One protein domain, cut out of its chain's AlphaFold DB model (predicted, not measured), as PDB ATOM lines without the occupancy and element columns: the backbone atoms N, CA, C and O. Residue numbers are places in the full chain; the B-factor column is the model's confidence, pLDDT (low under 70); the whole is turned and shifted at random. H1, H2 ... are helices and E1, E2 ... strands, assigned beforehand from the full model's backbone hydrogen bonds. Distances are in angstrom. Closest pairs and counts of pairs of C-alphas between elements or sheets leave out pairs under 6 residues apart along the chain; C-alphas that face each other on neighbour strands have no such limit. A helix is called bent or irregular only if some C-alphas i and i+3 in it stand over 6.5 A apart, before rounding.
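Overview. This is residues 186 to 247 and 260 to 288 of the 302 residues of a protein of Aureobasidium pullulans (UniProt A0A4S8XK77). Two longer helices, H1 and H2, pack side by side at a steep angle; the small parallel strand pair E1 and E2 lies by the first part of H1, and the antiparallel hairpin E3 and E4 lies between H2 and the short helix H3. The two strand pairs are separate small sheets, and H3 is the part farthest from the middle. The printed part has 91 residues, with three named helices and four named strands in the order E1, H1, E2, H2, H3, E3, E4; its class is mixed, helices and strands. It is compact, with a radius of gyration of the C-alphas of 13.0 A and spans of 36 by 31 by 23 A.

Along the chain. Find C-alpha 186 at (-15.605, 13.723, 26.595), where strand E1, residues 186 to 188, begins. After a tight link comes helix H1, residues 194 to 210, 21.4 A long; it is irregular, with C-alphas 205 and 208 8.1 A apart. Strand E2 is residues 218 to 221. Next look for C-alpha 226 at (-27.318, 9.580, 21.578); from there helix H2 runs to residue 245, 29.1 A long. Beyond the cut, helix H3 is residues 265 to 270. Strand E3, residues 273 to 279, is 16.5 A long, and strand E4, residues 282 to 287, is 15.8 A long and ends at C-alpha 287, (-27.755, 7.528, 32.942).

Arrangement. Start with E1, H1 and E2, a strand-helix-strand unit, two parallel neighbour strands with a helix between them in the chain; its crossover is right-handed. E1 and E2 are parallel at 12 degrees, and N 186 and O 218 are within hydrogen-bond range at 2.8 A. The closest C-alphas of E1 and H1 are those of Val 188 and Ala 197, 7.4 A apart. H1 and H2 touch, with the C-alphas of Ala 198 and Ala 233 closest at 4.8 A; they run the same way at a steep tilt of 42 degrees. The closest C-alphas of H2 and E3 are those of Lys 234 and Met 277, 7.1 A apart. E3 and E4 form a hairpin, antiparallel at 163 degrees; look for N 274 and O 286 at 2.7 A and N 284 and O 277 at 2.9 A, both within hydrogen-bond range. The closest C-alphas of H3 and E3 are those of Glu 265 and Val 275, 7.2 A apart. H3 is apart from H1 and from H2. In H2 and H3 every O i to N i+4 pair is within hydrogen-bond range; in H1, 10 of 13 are.

Size, cuts and confidence. The two C-alphas farthest apart, those of Phe 224 and Gln 247, are 37.3 A apart. Residues 248 to 259 are not printed, and C-alphas 247 and 260 stand 25.2 A apart across this cut, in the link from H2 to H3. Of the links that are printed whole, H1 to E2 is short and the others are tight. The mean pLDDT of the printed part is 82.0; you will find values under 70 at residues 244 to 247 and 260 to 271.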
ATOM      1  N   ALA A 186     -15.524  13.612  28.047       92.75
ATOM      2  CA  ALA A 186     -15.605  13.723  26.595       92.75
ATOM      3  C   ALA A 186     -16.961  14.314  26.187       92.75
ATOM      4  O   ALA A 186     -18.002  13.869  26.668       92.75
ATOM      5  N   LEU A 187     -16.960  15.298  25.287       94.50
ATOM      6  CA  LEU A 187     -18.172  15.915  24.748       94.50
ATOM      7  C   LEU A 187     -18.356  15.504  23.285       94.50
ATOM      8  O   LEU A 187     -17.462  15.705  22.465       94.50
ATOM      9  N   VAL A 188     -19.527  14.966  22.957       95.00
ATOM     10  CA  VAL A 188     -19.906  14.545  21.605       95.00
ATOM     11  C   VAL A 188     -21.064  15.416  21.135       95.00
ATOM     12  O   VAL A 188     -22.192  15.296  21.620       95.00
ATOM     13  N   ASP A 189     -20.780  16.308  20.187       94.62
ATOM     14  CA  ASP A 189     -21.791  17.177  19.586       94.62
ATOM     15  C   ASP A 189     -22.467  16.529  18.364       94.62
ATOM     16  O   ASP A 189     -21.937  15.605  17.745       94.62
ATOM     17  N   ARG A 190     -23.633  17.054  17.976       91.06
ATOM     18  CA  ARG A 190     -24.450  16.588  16.846       91.06
ATOM     19  C   ARG A 190     -23.729  16.596  15.497       91.06
ATOM     20  O   ARG A 190     -24.119  15.848  14.613       91.06
ATOM     21  N   SER A 191     -22.748  17.480  15.305       91.06
ATOM     22  CA  SER A 191     -22.011  17.606  14.041       91.06
ATOM     23  C   SER A 191     -20.716  16.798  14.023       91.06
ATOM     24  O   SER A 191     -19.938  16.927  13.080       91.06
ATOM     25  N   SER A 192     -20.441  16.028  15.078       91.88
ATOM     26  CA  SER A 192     -19.263  15.167  15.126       91.88
ATOM     27  C   SER A 192     -19.452  13.923  14.255       91.88
ATOM     28  O   SER A 192     -20.573  13.481  14.003       91.88
ATOM     29  N   ASP A 193     -18.343  13.337  13.804       95.69
ATOM     30  CA  ASP A 193     -18.365  11.983  13.257       95.69
ATOM     31  C   ASP A 193     -18.552  10.991  14.410       95.69
ATOM     32  O   ASP A 193     -17.610  10.653  15.130       95.69
ATOM     33  N   ILE A 194     -19.798  10.555  14.591       95.38
ATOM     34  CA  ILE A 194     -20.236   9.716  15.708       95.38
ATOM     35  C   ILE A 194     -19.487   8.380  15.738       95.38
ATOM     36  O   ILE A 194     -19.156   7.891  16.819       95.38
ATOM     37  N   VAL A 195     -19.201   7.788  14.573       95.12
ATOM     38  CA  VAL A 195     -18.564   6.465  14.490       95.12
ATOM     39  C   VAL A 195     -17.109   6.559  14.929       95.12
ATOM     40  O   VAL A 195     -16.675   5.803  15.803       95.12
ATOM     41  N   SER A 196     -16.378   7.528  14.377       94.75
ATOM     42  CA  SER A 196     -14.986   7.782  14.750       94.75
ATOM     43  C   SER A 196     -14.875   8.217  16.212       94.75
ATOM     44  O   SER A 196     -14.045   7.683  16.946       94.75
ATOM     45  N   ALA A 197     -15.759   9.109  16.677       95.19
ATOM     46  CA  ALA A 197     -15.790   9.557  18.067       95.19
ATOM     47  C   ALA A 197     -16.023   8.394  19.042       95.19
ATOM     48  O   ALA A 197     -15.289   8.250  20.019       95.19
ATOM     49  N   ALA A 198     -17.008   7.533  18.769       94.56
ATOM     50  CA  ALA A 198     -17.287   6.367  19.599       94.56
ATOM     51  C   ALA A 198     -16.103   5.391  19.632       94.56
ATOM     52  O   ALA A 198     -15.731   4.919  20.706       94.56
ATOM     53  N   SER A 199     -15.480   5.130  18.478       93.94
ATOM     54  CA  SER A 199     -14.297   4.272  18.390       93.94
ATOM     55  C   SER A 199     -13.122   4.830  19.196       93.94
ATOM     56  O   SER A 199     -12.577   4.115  20.036       93.94
ATOM     57  N   SER A 200     -12.784   6.112  19.029       94.00
ATOM     58  CA  SER A 200     -11.683   6.749  19.759       94.00
ATOM     59  C   SER A 200     -11.921   6.797  21.268       94.00
ATOM     60  O   SER A 200     -10.997   6.538  22.033       94.00
ATOM     61  N   ILE A 201     -13.148   7.085  21.715       93.50
ATOM     62  CA  ILE A 201     -13.493   7.126  23.146       93.50
ATOM     63  C   ILE A 201     -13.375   5.735  23.776       93.50
ATOM     64  O   ILE A 201     -12.766   5.586  24.836       93.50
ATOM     65  N   VAL A 202     -13.921   4.705  23.121       92.25
ATOM     66  CA  VAL A 202     -13.838   3.323  23.616       92.25
ATOM     67  C   VAL A 202     -12.391   2.836  23.622       92.25
ATOM     68  O   VAL A 202     -11.950   2.244  24.606       92.25
ATOM     69  N   GLN A 203     -11.622   3.129  22.573       90.19
ATOM     70  CA  GLN A 203     -10.204   2.782  22.514       90.19
ATOM     71  C   GLN A 203      -9.413   3.485  23.622       90.19
ATOM     72  O   GLN A 203      -8.647   2.835  24.327       90.19
ATOM     73  N   ALA A 204      -9.639   4.784  23.834       90.44
ATOM     74  CA  ALA A 204      -8.979   5.546  24.891       90.44
ATOM     75  C   ALA A 204      -9.288   4.986  26.286       90.44
ATOM     76  O   ALA A 204      -8.404   4.972  27.140       90.44
ATOM     77  N   ARG A 205     -10.516   4.494  26.517       88.62
ATOM     78  CA  ARG A 205     -10.896   3.901  27.805       88.62
ATOM     79  C   ARG A 205     -10.436   2.459  28.000       88.62
ATOM     80  O   ARG A 205     -10.278   2.036  29.137       88.62
ATOM     81  N   THR A 206     -10.239   1.701  26.927       86.25
ATOM     82  CA  THR A 206      -9.808   0.294  27.003       86.25
ATOM     83  C   THR A 206      -8.292   0.119  26.900       86.25
ATOM     84  O   THR A 206      -7.769  -0.913  27.324       86.25
ATOM     85  N   ALA A 207      -7.574   1.113  26.374       85.12
ATOM     86  CA  ALA A 207      -6.115   1.151  26.364       85.12
ATOM     87  C   ALA A 207      -5.537   1.169  27.788       85.12
ATOM     88  O   ALA A 207      -6.149   1.708  28.714       85.12
ATOM     89  N   PHE A 208      -4.349   0.581  27.963       80.56
ATOM     90  CA  PHE A 208      -3.652   0.461  29.252       80.56
ATOM     91  C   PHE A 208      -4.531  -0.163  30.351       80.56
ATOM     92  O   PHE A 208      -4.494   0.245  31.512       80.56
ATOM     93  N   GLY A 209      -5.418  -1.090  29.970       77.44
ATOM     94  CA  GLY A 209      -6.373  -1.719  30.890       77.44
ATOM     95  C   GLY A 209      -7.375  -0.749  31.532       77.44
ATOM     96  O   GLY A 209      -7.968  -1.080  32.554       77.44
ATOM     97  N   GLY A 210      -7.552   0.450  30.965       78.25
ATOM     98  CA  GLY A 210      -8.409   1.500  31.516       78.25
ATOM     99  C   GLY A 210      -7.822   2.256  32.704       78.25
ATOM    100  O   GLY A 210      -8.550   2.992  33.369       78.25
ATOM    101  N   ASN A 211      -6.517   2.115  32.945       77.50
ATOM    102  CA  ASN A 211      -5.802   2.798  34.020       77.50
ATOM    103  C   ASN A 211      -5.173   4.139  33.595       77.50
ATOM    104  O   ASN A 211      -4.465   4.778  34.376       77.50
ATOM    105  N   SER A 212      -5.402   4.580  32.357       81.69
ATOM    106  CA  SER A 212      -4.919   5.881  31.895       81.69
ATOM    107  C   SER A 212      -5.666   7.019  32.595       81.69
ATOM    108  O   SER A 212      -6.892   7.081  32.556       81.69
ATOM    109  N   VAL A 213      -4.923   7.965  33.174       80.81
ATOM    110  CA  VAL A 213      -5.474   9.160  33.851       80.81
ATOM    111  C   VAL A 213      -6.209  10.088  32.882       80.81
ATOM    112  O   VAL A 213      -7.099  10.828  33.276       80.81
ATOM    113  N   TYR A 214      -5.862  10.030  31.595       84.19
ATOM    114  CA  TYR A 214      -6.507  10.825  30.552       84.19
ATOM    115  C   TYR A 214      -7.654  10.082  29.856       84.19
ATOM    116  O   TYR A 214      -8.258  10.620  28.928       84.19
ATOM    117  N   ALA A 215      -7.948   8.840  30.256       87.12
ATOM    118  CA  ALA A 215      -9.050   8.097  29.671       87.12
ATOM    119  C   ALA A 215     -10.394   8.721  30.079       87.12
ATOM    120  O   ALA A 215     -10.607   8.971  31.264       87.12
ATOM    121  N   PRO A 216     -11.334   8.917  29.139       89.62
ATOM    122  CA  PRO A 216     -12.623   9.522  29.447       89.62
ATOM    123  C   PRO A 216     -13.410   8.657  30.441       89.62
ATOM    124  O   PRO A 216     -13.669   7.483  30.181       89.62
ATOM    125  N   ASP A 217     -13.799   9.246  31.571       84.81
ATOM    126  CA  ASP A 217     -14.673   8.617  32.568       84.81
ATOM    127  C   ASP A 217     -16.149   8.890  32.268       84.81
ATOM    128  O   ASP A 217     -17.008   8.044  32.510       84.81
ATOM    129  N   ILE A 218     -16.447  10.088  31.758       88.81
ATOM    130  CA  ILE A 218     -17.807  10.563  31.498       88.81
ATOM    131  C   ILE A 218     -17.891  11.009  30.043       88.81
ATOM    132  O   ILE A 218     -17.039  11.753  29.562       88.81
ATOM    133  N   VAL A 219     -18.943  10.587  29.346       92.50
ATOM    134  CA  VAL A 219     -19.216  11.020  27.975       92.50
ATOM    135  C   VAL A 219     -20.546  11.759  27.952       92.50
ATOM    136  O   VAL A 219     -21.594  11.181  28.233       92.50
ATOM    137  N   LEU A 220     -20.501  13.044  27.621       92.38
ATOM    138  CA  LEU A 220     -21.675  13.880  27.418       92.38
ATOM    139  C   LEU A 220     -22.004  13.881  25.931       92.38
ATOM    140  O   LEU A 220     -21.232  14.384  25.119       92.38
ATOM    141  N   VAL A 221     -23.144  13.302  25.574       93.25
ATOM    142  CA  VAL A 221     -23.569  13.167  24.179       93.25
ATOM    143  C   VAL A 221     -24.798  14.026  23.949       93.25
ATOM    144  O   VAL A 221     -25.729  14.025  24.754       93.25
ATOM    145  N   ASN A 222     -24.808  14.749  22.833       92.94
ATOM    146  CA  ASN A 222     -25.987  15.473  22.385       92.94
ATOM    147  C   ASN A 222     -27.176  14.505  22.203       92.94
ATOM    148  O   ASN A 222     -27.031  13.435  21.608       92.94
ATOM    149  N   GLU A 223     -28.364  14.884  22.681       90.06
ATOM    150  CA  GLU A 223     -29.569  14.043  22.669       90.06
ATOM    151  C   GLU A 223     -29.912  13.483  21.278       90.06
ATOM    152  O   GLU A 223     -30.338  12.332  21.158       90.06
ATOM    153  N   PHE A 224     -29.658  14.260  20.218       90.69
ATOM    154  CA  PHE A 224     -29.928  13.850  18.840       90.69
ATOM    155  C   PHE A 224     -28.957  12.769  18.344       90.69
ATOM    156  O   PHE A 224     -29.349  11.926  17.542       90.69
ATOM    157  N   ALA A 225     -27.720  12.758  18.848       92.31
ATOM    158  CA  ALA A 225     -26.680  11.793  18.482       92.31
ATOM    159  C   ALA A 225     -26.652  10.561  19.406       92.31
ATOM    160  O   ALA A 225     -25.964   9.583  19.121       92.31
ATOM    161  N   MET A 226     -27.411  10.575  20.508       89.94
ATOM    162  CA  MET A 226     -27.318   9.580  21.578       89.94
ATOM    163  C   MET A 226     -27.536   8.138  21.098       89.94
ATOM    164  O   MET A 226     -26.768   7.237  21.435       89.94
ATOM    165  N   LYS A 227     -28.580   7.896  20.294       91.88
ATOM    166  CA  LYS A 227     -28.916   6.539  19.825       91.88
ATOM    167  C   LYS A 227     -27.840   5.972  18.903       91.88
ATOM    168  O   LYS A 227     -27.443   4.819  19.067       91.88
ATOM    169  N   GLU A 228     -27.382   6.787  17.960       93.62
ATOM    170  CA  GLU A 228     -26.350   6.418  16.991       93.62
ATOM    171  C   GLU A 228     -25.008   6.194  17.695       93.62
ATOM    172  O   GLU A 228     -24.352   5.177  17.469       93.62
ATOM    173  N   PHE A 229     -24.654   7.068  18.642       94.62
ATOM    174  CA  PHE A 229     -23.432   6.947  19.429       94.62
ATOM    175  C   PHE A 229     -23.396   5.663  20.253       94.62
ATOM    176  O   PHE A 229     -22.406   4.940  20.224       94.62
ATOM    177  N   VAL A 230     -24.483   5.324  20.952       92.50
ATOM    178  CA  VAL A 230     -24.548   4.095  21.759       92.50
ATOM    179  C   VAL A 230     -24.394   2.849  20.883       92.50
ATOM    180  O   VAL A 230     -23.752   1.885  21.296       92.50
ATOM    181  N   GLN A 231     -24.963   2.844  19.675       93.56
ATOM    182  CA  GLN A 231     -24.781   1.739  18.733       93.56
ATOM    183  C   GLN A 231     -23.330   1.643  18.249       93.56
ATOM    184  O   GLN A 231     -22.748   0.559  18.302       93.56
ATOM    185  N   ALA A 232     -22.728   2.764  17.851       94.44
ATOM    186  CA  ALA A 232     -21.333   2.814  17.421       94.44
ATOM    187  C   ALA A 232     -20.365   2.391  18.542       94.44
ATOM    188  O   ALA A 232     -19.467   1.582  18.315       94.44
ATOM    189  N   ALA A 233     -20.597   2.851  19.774       92.81
ATOM    190  CA  ALA A 233     -19.791   2.500  20.941       92.81
ATOM    191  C   ALA A 233     -19.881   1.006  21.271       92.81
ATOM    192  O   ALA A 233     -18.883   0.395  21.651       92.81
ATOM    193  N   LYS A 234     -21.054   0.386  21.079       91.75
ATOM    194  CA  LYS A 234     -21.192  -1.065  21.241       91.75
ATOM    195  C   LYS A 234     -20.337  -1.832  20.245       91.75
ATOM    196  O   LYS A 234     -19.626  -2.747  20.639       91.75
ATOM    197  N   ILE A 235     -20.408  -1.450  18.973       92.06
ATOM    198  CA  ILE A 235     -19.631  -2.094  17.912       92.06
ATOM    199  C   ILE A 235     -18.133  -1.948  18.207       92.06
ATOM    200  O   ILE A 235     -17.413  -2.942  18.190       92.06
ATOM    201  N   ALA A 236     -17.683  -0.740  18.563       91.31
ATOM    202  CA  ALA A 236     -16.291  -0.481  18.921       91.31
ATOM    203  C   ALA A 236     -15.818  -1.348  20.100       91.31
ATOM    204  O   ALA A 236     -14.751  -1.952  20.025       91.31
ATOM    205  N   LEU A 237     -16.628  -1.472  21.156       89.25
ATOM    206  CA  LEU A 237     -16.277  -2.292  22.317       89.25
ATOM    207  C   LEU A 237     -16.213  -3.785  21.967       89.25
ATOM    208  O   LEU A 237     -15.311  -4.477  22.431       89.25
ATOM    209  N   SER A 238     -17.121  -4.285  21.125       88.00
ATOM    210  CA  SER A 238     -17.060  -5.667  20.633       88.00
ATOM    211  C   SER A 238     -15.776  -5.942  19.845       88.00
ATOM    212  O   SER A 238     -15.130  -6.957  20.096       88.00
ATOM    213  N   ILE A 239     -15.359  -5.015  18.975       88.06
ATOM    214  CA  ILE A 239     -14.099  -5.121  18.223       88.06
ATOM    215  C   ILE A 239     -12.903  -5.173  19.184       88.06
ATOM    216  O   ILE A 239     -12.062  -6.063  19.073       88.06
ATOM    217  N   SER A 240     -12.848  -4.286  20.184       84.12
ATOM    218  CA  SER A 240     -11.755  -4.282  21.167       84.12
ATOM    219  C   SER A 240     -11.667  -5.587  21.972       84.12
ATOM    220  O   SER A 240     -10.567  -6.038  22.292       84.12
ATOM    221  N   ILE A 241     -12.806  -6.227  22.274       81.81
ATOM    222  CA  ILE A 241     -12.838  -7.541  22.938       81.81
ATOM    223  C   ILE A 241     -12.245  -8.625  22.026       81.81
ATOM    224  O   ILE A 241     -11.462  -9.462  22.483       81.81
ATOM    225  N   GLU A 242     -12.582  -8.625  20.738       79.69
ATOM    226  CA  GLU A 242     -12.044  -9.596  19.778       79.69
ATOM    227  C   GLU A 242     -10.528  -9.445  19.595       79.69
ATOM    228  O   GLU A 242      -9.802 -10.441  19.630       79.69
ATOM    229  N   GLU A 243     -10.027  -8.210  19.516       75.81
ATOM    230  CA  GLU A 243      -8.589  -7.926  19.423       75.81
ATOM    231  C   GLU A 243      -7.799  -8.466  20.623       75.81
ATOM    232  O   GLU A 243      -6.662  -8.914  20.465       75.81
ATOM    233  N   THR A 244      -8.398  -8.466  21.820       66.94
ATOM    234  CA  THR A 244      -7.759  -9.034  23.017       66.94
ATOM    235  C   THR A 244      -7.730 -10.559  23.045       66.94
ATOM    236  O   THR A 244      -6.844 -11.124  23.674       66.94
ATOM    237  N   LYS A 245      -8.647 -11.240  22.345       61.38
ATOM    238  CA  LYS A 245      -8.670 -12.712  22.268       61.38
ATOM    239  C   LYS A 245      -7.681 -13.274  21.246       61.38
ATOM    240  O   LYS A 245      -7.242 -14.406  21.401       61.38
ATOM    241  N   GLY A 246      -7.343 -12.503  20.210       53.31
ATOM    242  CA  GLY A 246      -6.400 -12.907  19.158       53.31
ATOM    243  C   GLY A 246      -4.917 -12.736  19.511       53.31
ATOM    244  O   GLY A 246      -4.059 -13.072  18.698       53.31
ATOM    245  N   GLN A 247      -4.595 -12.190  20.687       53.28
ATOM    246  CA  GLN A 247      -3.225 -12.062  21.181       53.28
ATOM    247  C   GLN A 247      -2.972 -13.183  22.190       53.28
ATOM    248  O   GLN A 247      -3.428 -13.098  23.324       53.28
ATOM    249  N   GLY A 260     -10.975   0.609  40.882       37.69
ATOM    250  CA  GLY A 260     -12.038   1.504  40.499       37.69
ATOM    251  C   GLY A 260     -13.286   0.742  40.870       37.69
ATOM    252  O   GLY A 260     -13.476  -0.370  40.386       37.69
ATOM    253  N   ILE A 261     -14.045   1.297  41.813       40.34
ATOM    254  CA  ILE A 261     -15.281   0.760  42.382       40.34
ATOM    255  C   ILE A 261     -16.071   0.093  41.254       40.34
ATOM    256  O   ILE A 261     -16.694   0.769  40.436       40.34
ATOM    257  N   GLY A 262     -15.957  -1.231  41.146       46.03
ATOM    258  CA  GLY A 262     -16.645  -2.006  40.133       46.03
ATOM    259  C   GLY A 262     -18.095  -2.062  40.552       46.03
ATOM    260  O   GLY A 262     -18.506  -3.047  41.161       46.03
ATOM    261  N   LEU A 263     -18.827  -0.975  40.307       55.91
ATOM    262  CA  LEU A 263     -20.217  -0.857  40.700       55.91
ATOM    263  C   LEU A 263     -20.958  -2.026  40.073       55.91
ATOM    264  O   LEU A 263     -20.958  -2.237  38.854       55.91
ATOM    265  N   THR A 264     -21.544  -2.839  40.933       60.81
ATOM    266  CA  THR A 264     -22.374  -3.946  40.504       60.81
ATOM    267  C   THR A 264     -23.551  -3.395  39.705       60.81
ATOM    268  O   THR A 264     -23.993  -2.263  39.889       60.81
ATOM    269  N   GLU A 265     -24.115  -4.208  38.814       62.59
ATOM    270  CA  GLU A 265     -25.270  -3.791  38.010       62.59
ATOM    271  C   GLU A 265     -26.441  -3.304  38.884       62.59
ATOM    272  O   GLU A 265     -27.201  -2.427  38.484       62.59
ATOM    273  N   LYS A 266     -26.551  -3.828  40.110       60.53
ATOM    274  CA  LYS A 266     -27.532  -3.388  41.105       60.53
ATOM    275  C   LYS A 266     -27.254  -1.975  41.625       60.53
ATOM    276  O   LYS A 266     -28.202  -1.221  41.804       60.53
ATOM    277  N   GLU A 267     -25.993  -1.604  41.831       66.88
ATOM    278  CA  GLU A 267     -25.591  -0.260  42.272       66.88
ATOM    279  C   GLU A 267     -25.734   0.770  41.144       66.88
ATOM    280  O   GLU A 267     -26.211   1.877  41.385       66.88
ATOM    281  N   LEU A 268     -25.422   0.388  39.900       68.69
ATOM    282  CA  LEU A 268     -25.664   1.227  38.719       68.69
ATOM    283  C   LEU A 268     -27.166   1.465  38.498       68.69
ATOM    284  O   LEU A 268     -27.605   2.598  38.324       68.69
ATOM    285  N   ARG A 269     -27.991   0.417  38.591       65.00
ATOM    286  CA  ARG A 269     -29.451   0.564  38.476       65.00
ATOM    287  C   ARG A 269     -30.054   1.346  39.645       65.00
ATOM    288  O   ARG A 269     -30.968   2.133  39.432       65.00
ATOM    289  N   GLY A 270     -29.534   1.161  40.860       63.84
ATOM    290  CA  GLY A 270     -29.966   1.892  42.057       63.84
ATOM    291  C   GLY A 270     -29.647   3.391  42.030       63.84
ATOM    292  O   GLY A 270     -30.264   4.151  42.766       63.84
ATOM    293  N   SER A 271     -28.727   3.816  41.163       64.69
ATOM    294  CA  SER A 271     -28.292   5.206  40.990       64.69
ATOM    295  C   SER A 271     -28.860   5.880  39.732       64.69
ATOM    296  O   SER A 271     -28.422   6.969  39.367       64.69
ATOM    297  N   GLY A 272     -29.838   5.251  39.067       71.50
ATOM    298  CA  GLY A 272     -30.504   5.809  37.883       71.50
ATOM    299  C   GLY A 272     -29.786   5.539  36.554       71.50
ATOM    300  O   GLY A 272     -30.123   6.153  35.537       71.50
ATOM    301  N   ALA A 273     -28.809   4.622  36.536       79.06
ATOM    302  CA  ALA A 273     -28.106   4.203  35.328       79.06
ATOM    303  C   ALA A 273     -28.695   2.918  34.717       79.06
ATOM    304  O   ALA A 273     -28.859   1.881  35.365       79.06
ATOM    305  N   ASN A 274     -28.969   2.969  33.421       83.00
ATOM    306  CA  ASN A 274     -29.398   1.866  32.583       83.00
ATOM    307  C   ASN A 274     -28.190   1.225  31.875       83.00
ATOM    308  O   ASN A 274     -27.551   1.830  31.011       83.00
ATOM    309  N   VAL A 275     -27.862  -0.014  32.241       82.00
ATOM    310  CA  VAL A 275     -26.739  -0.757  31.650       82.00
ATOM    311  C   VAL A 275     -27.134  -1.308  30.284       82.00
ATOM    312  O   VAL A 275     -28.075  -2.092  30.170       82.00
ATOM    313  N   VAL A 276     -26.388  -0.922  29.247       82.75
ATOM    314  CA  VAL A 276     -26.707  -1.259  27.852       82.75
ATOM    315  C   VAL A 276     -25.831  -2.383  27.309       82.75
ATOM    316  O   VAL A 276     -26.277  -3.172  26.476       82.75
ATOM    317  N   MET A 277     -24.572  -2.445  27.741       81.12
ATOM    318  CA  MET A 277     -23.668  -3.543  27.414       81.12
ATOM    319  C   MET A 277     -22.663  -3.747  28.541       81.12
ATOM    320  O   MET A 277     -22.168  -2.779  29.116       81.12
ATOM    321  N   ARG A 278     -22.343  -5.009  28.825       78.75
ATOM    322  CA  ARG A 278     -21.298  -5.408  29.759       78.75
ATOM    323  C   ARG A 278     -20.381  -6.413  29.074       78.75
ATOM    324  O   ARG A 278     -20.868  -7.393  28.517       78.75
ATOM    325  N   GLY A 279     -19.081  -6.160  29.134       72.19
ATOM    326  CA  GLY A 279     -18.041  -7.066  28.667       72.19
ATOM    327  C   GLY A 279     -16.854  -7.077  29.622       72.19
ATOM    328  O   GLY A 279     -16.808  -6.311  30.585       72.19
ATOM    329  N   ASP A 280     -15.884  -7.940  29.334       70.69
ATOM    330  CA  ASP A 280     -14.696  -8.129  30.176       70.69
ATOM    331  C   ASP A 280     -13.817  -6.866  30.239       70.69
ATOM    332  O   ASP A 280     -13.166  -6.610  31.247       70.69
ATOM    333  N   LEU A 281     -13.848  -6.045  29.181       72.44
ATOM    334  CA  LEU A 281     -13.097  -4.789  29.066       72.44
ATOM    335  C   LEU A 281     -13.825  -3.563  29.640       72.44
ATOM    336  O   LEU A 281     -13.223  -2.497  29.744       72.44
ATOM    337  N   GLY A 282     -15.114  -3.668  29.979       75.50
ATOM    338  CA  GLY A 282     -15.864  -2.521  30.485       75.50
ATOM    339  C   GLY A 282     -17.381  -2.641  30.375       75.50
ATOM    340  O   GLY A 282     -17.936  -3.577  29.797       75.50
ATOM    341  N   THR A 283     -18.068  -1.659  30.956       81.94
ATOM    342  CA  THR A 283     -19.533  -1.557  30.950       81.94
ATOM    343  C   THR A 283     -19.945  -0.216  30.356       81.94
ATOM    344  O   THR A 283     -19.429   0.820  30.761       81.94
ATOM    345  N   ILE A 284     -20.897  -0.235  29.422       85.00
ATOM    346  CA  ILE A 284     -21.544   0.970  28.900       85.00
ATOM    347  C   ILE A 284     -22.867   1.132  29.643       85.00
ATOM    348  O   ILE A 284     -23.786   0.320  29.482       85.00
ATOM    349  N   ALA A 285     -22.961   2.190  30.443       85.62
ATOM    350  CA  ALA A 285     -24.174   2.582  31.140       85.62
ATOM    351  C   ALA A 285     -24.637   3.954  30.638       85.62
ATOM    352  O   ALA A 285     -23.841   4.881  30.516       85.62
ATOM    353  N   ILE A 286     -25.925   4.063  30.332       85.56
ATOM    354  CA  ILE A 286     -26.596   5.333  30.063       85.56
ATOM    355  C   ILE A 286     -27.217   5.774  31.370       85.56
ATOM    356  O   ILE A 286     -27.886   4.976  32.010       85.56
ATOM    357  N   VAL A 287     -27.059   7.026  31.759       82.19
ATOM    358  CA  VAL A 287     -27.755   7.528  32.942       82.19
ATOM    359  C   VAL A 287     -28.857   8.463  32.498       82.19
ATOM    360  O   VAL A 287     -28.630   9.395  31.728       82.19
ATOM    361  N   GLU A 288     -30.062   8.154  32.954       72.81
ATOM    362  CA  GLU A 288     -31.287   8.833  32.536       72.81
ATOM    363  C   GLU A 288     -31.722   9.892  33.559       72.81
ATOM    364  O   GLU A 288     -32.486  10.800  33.228       72.81
TER     365      GLU A 288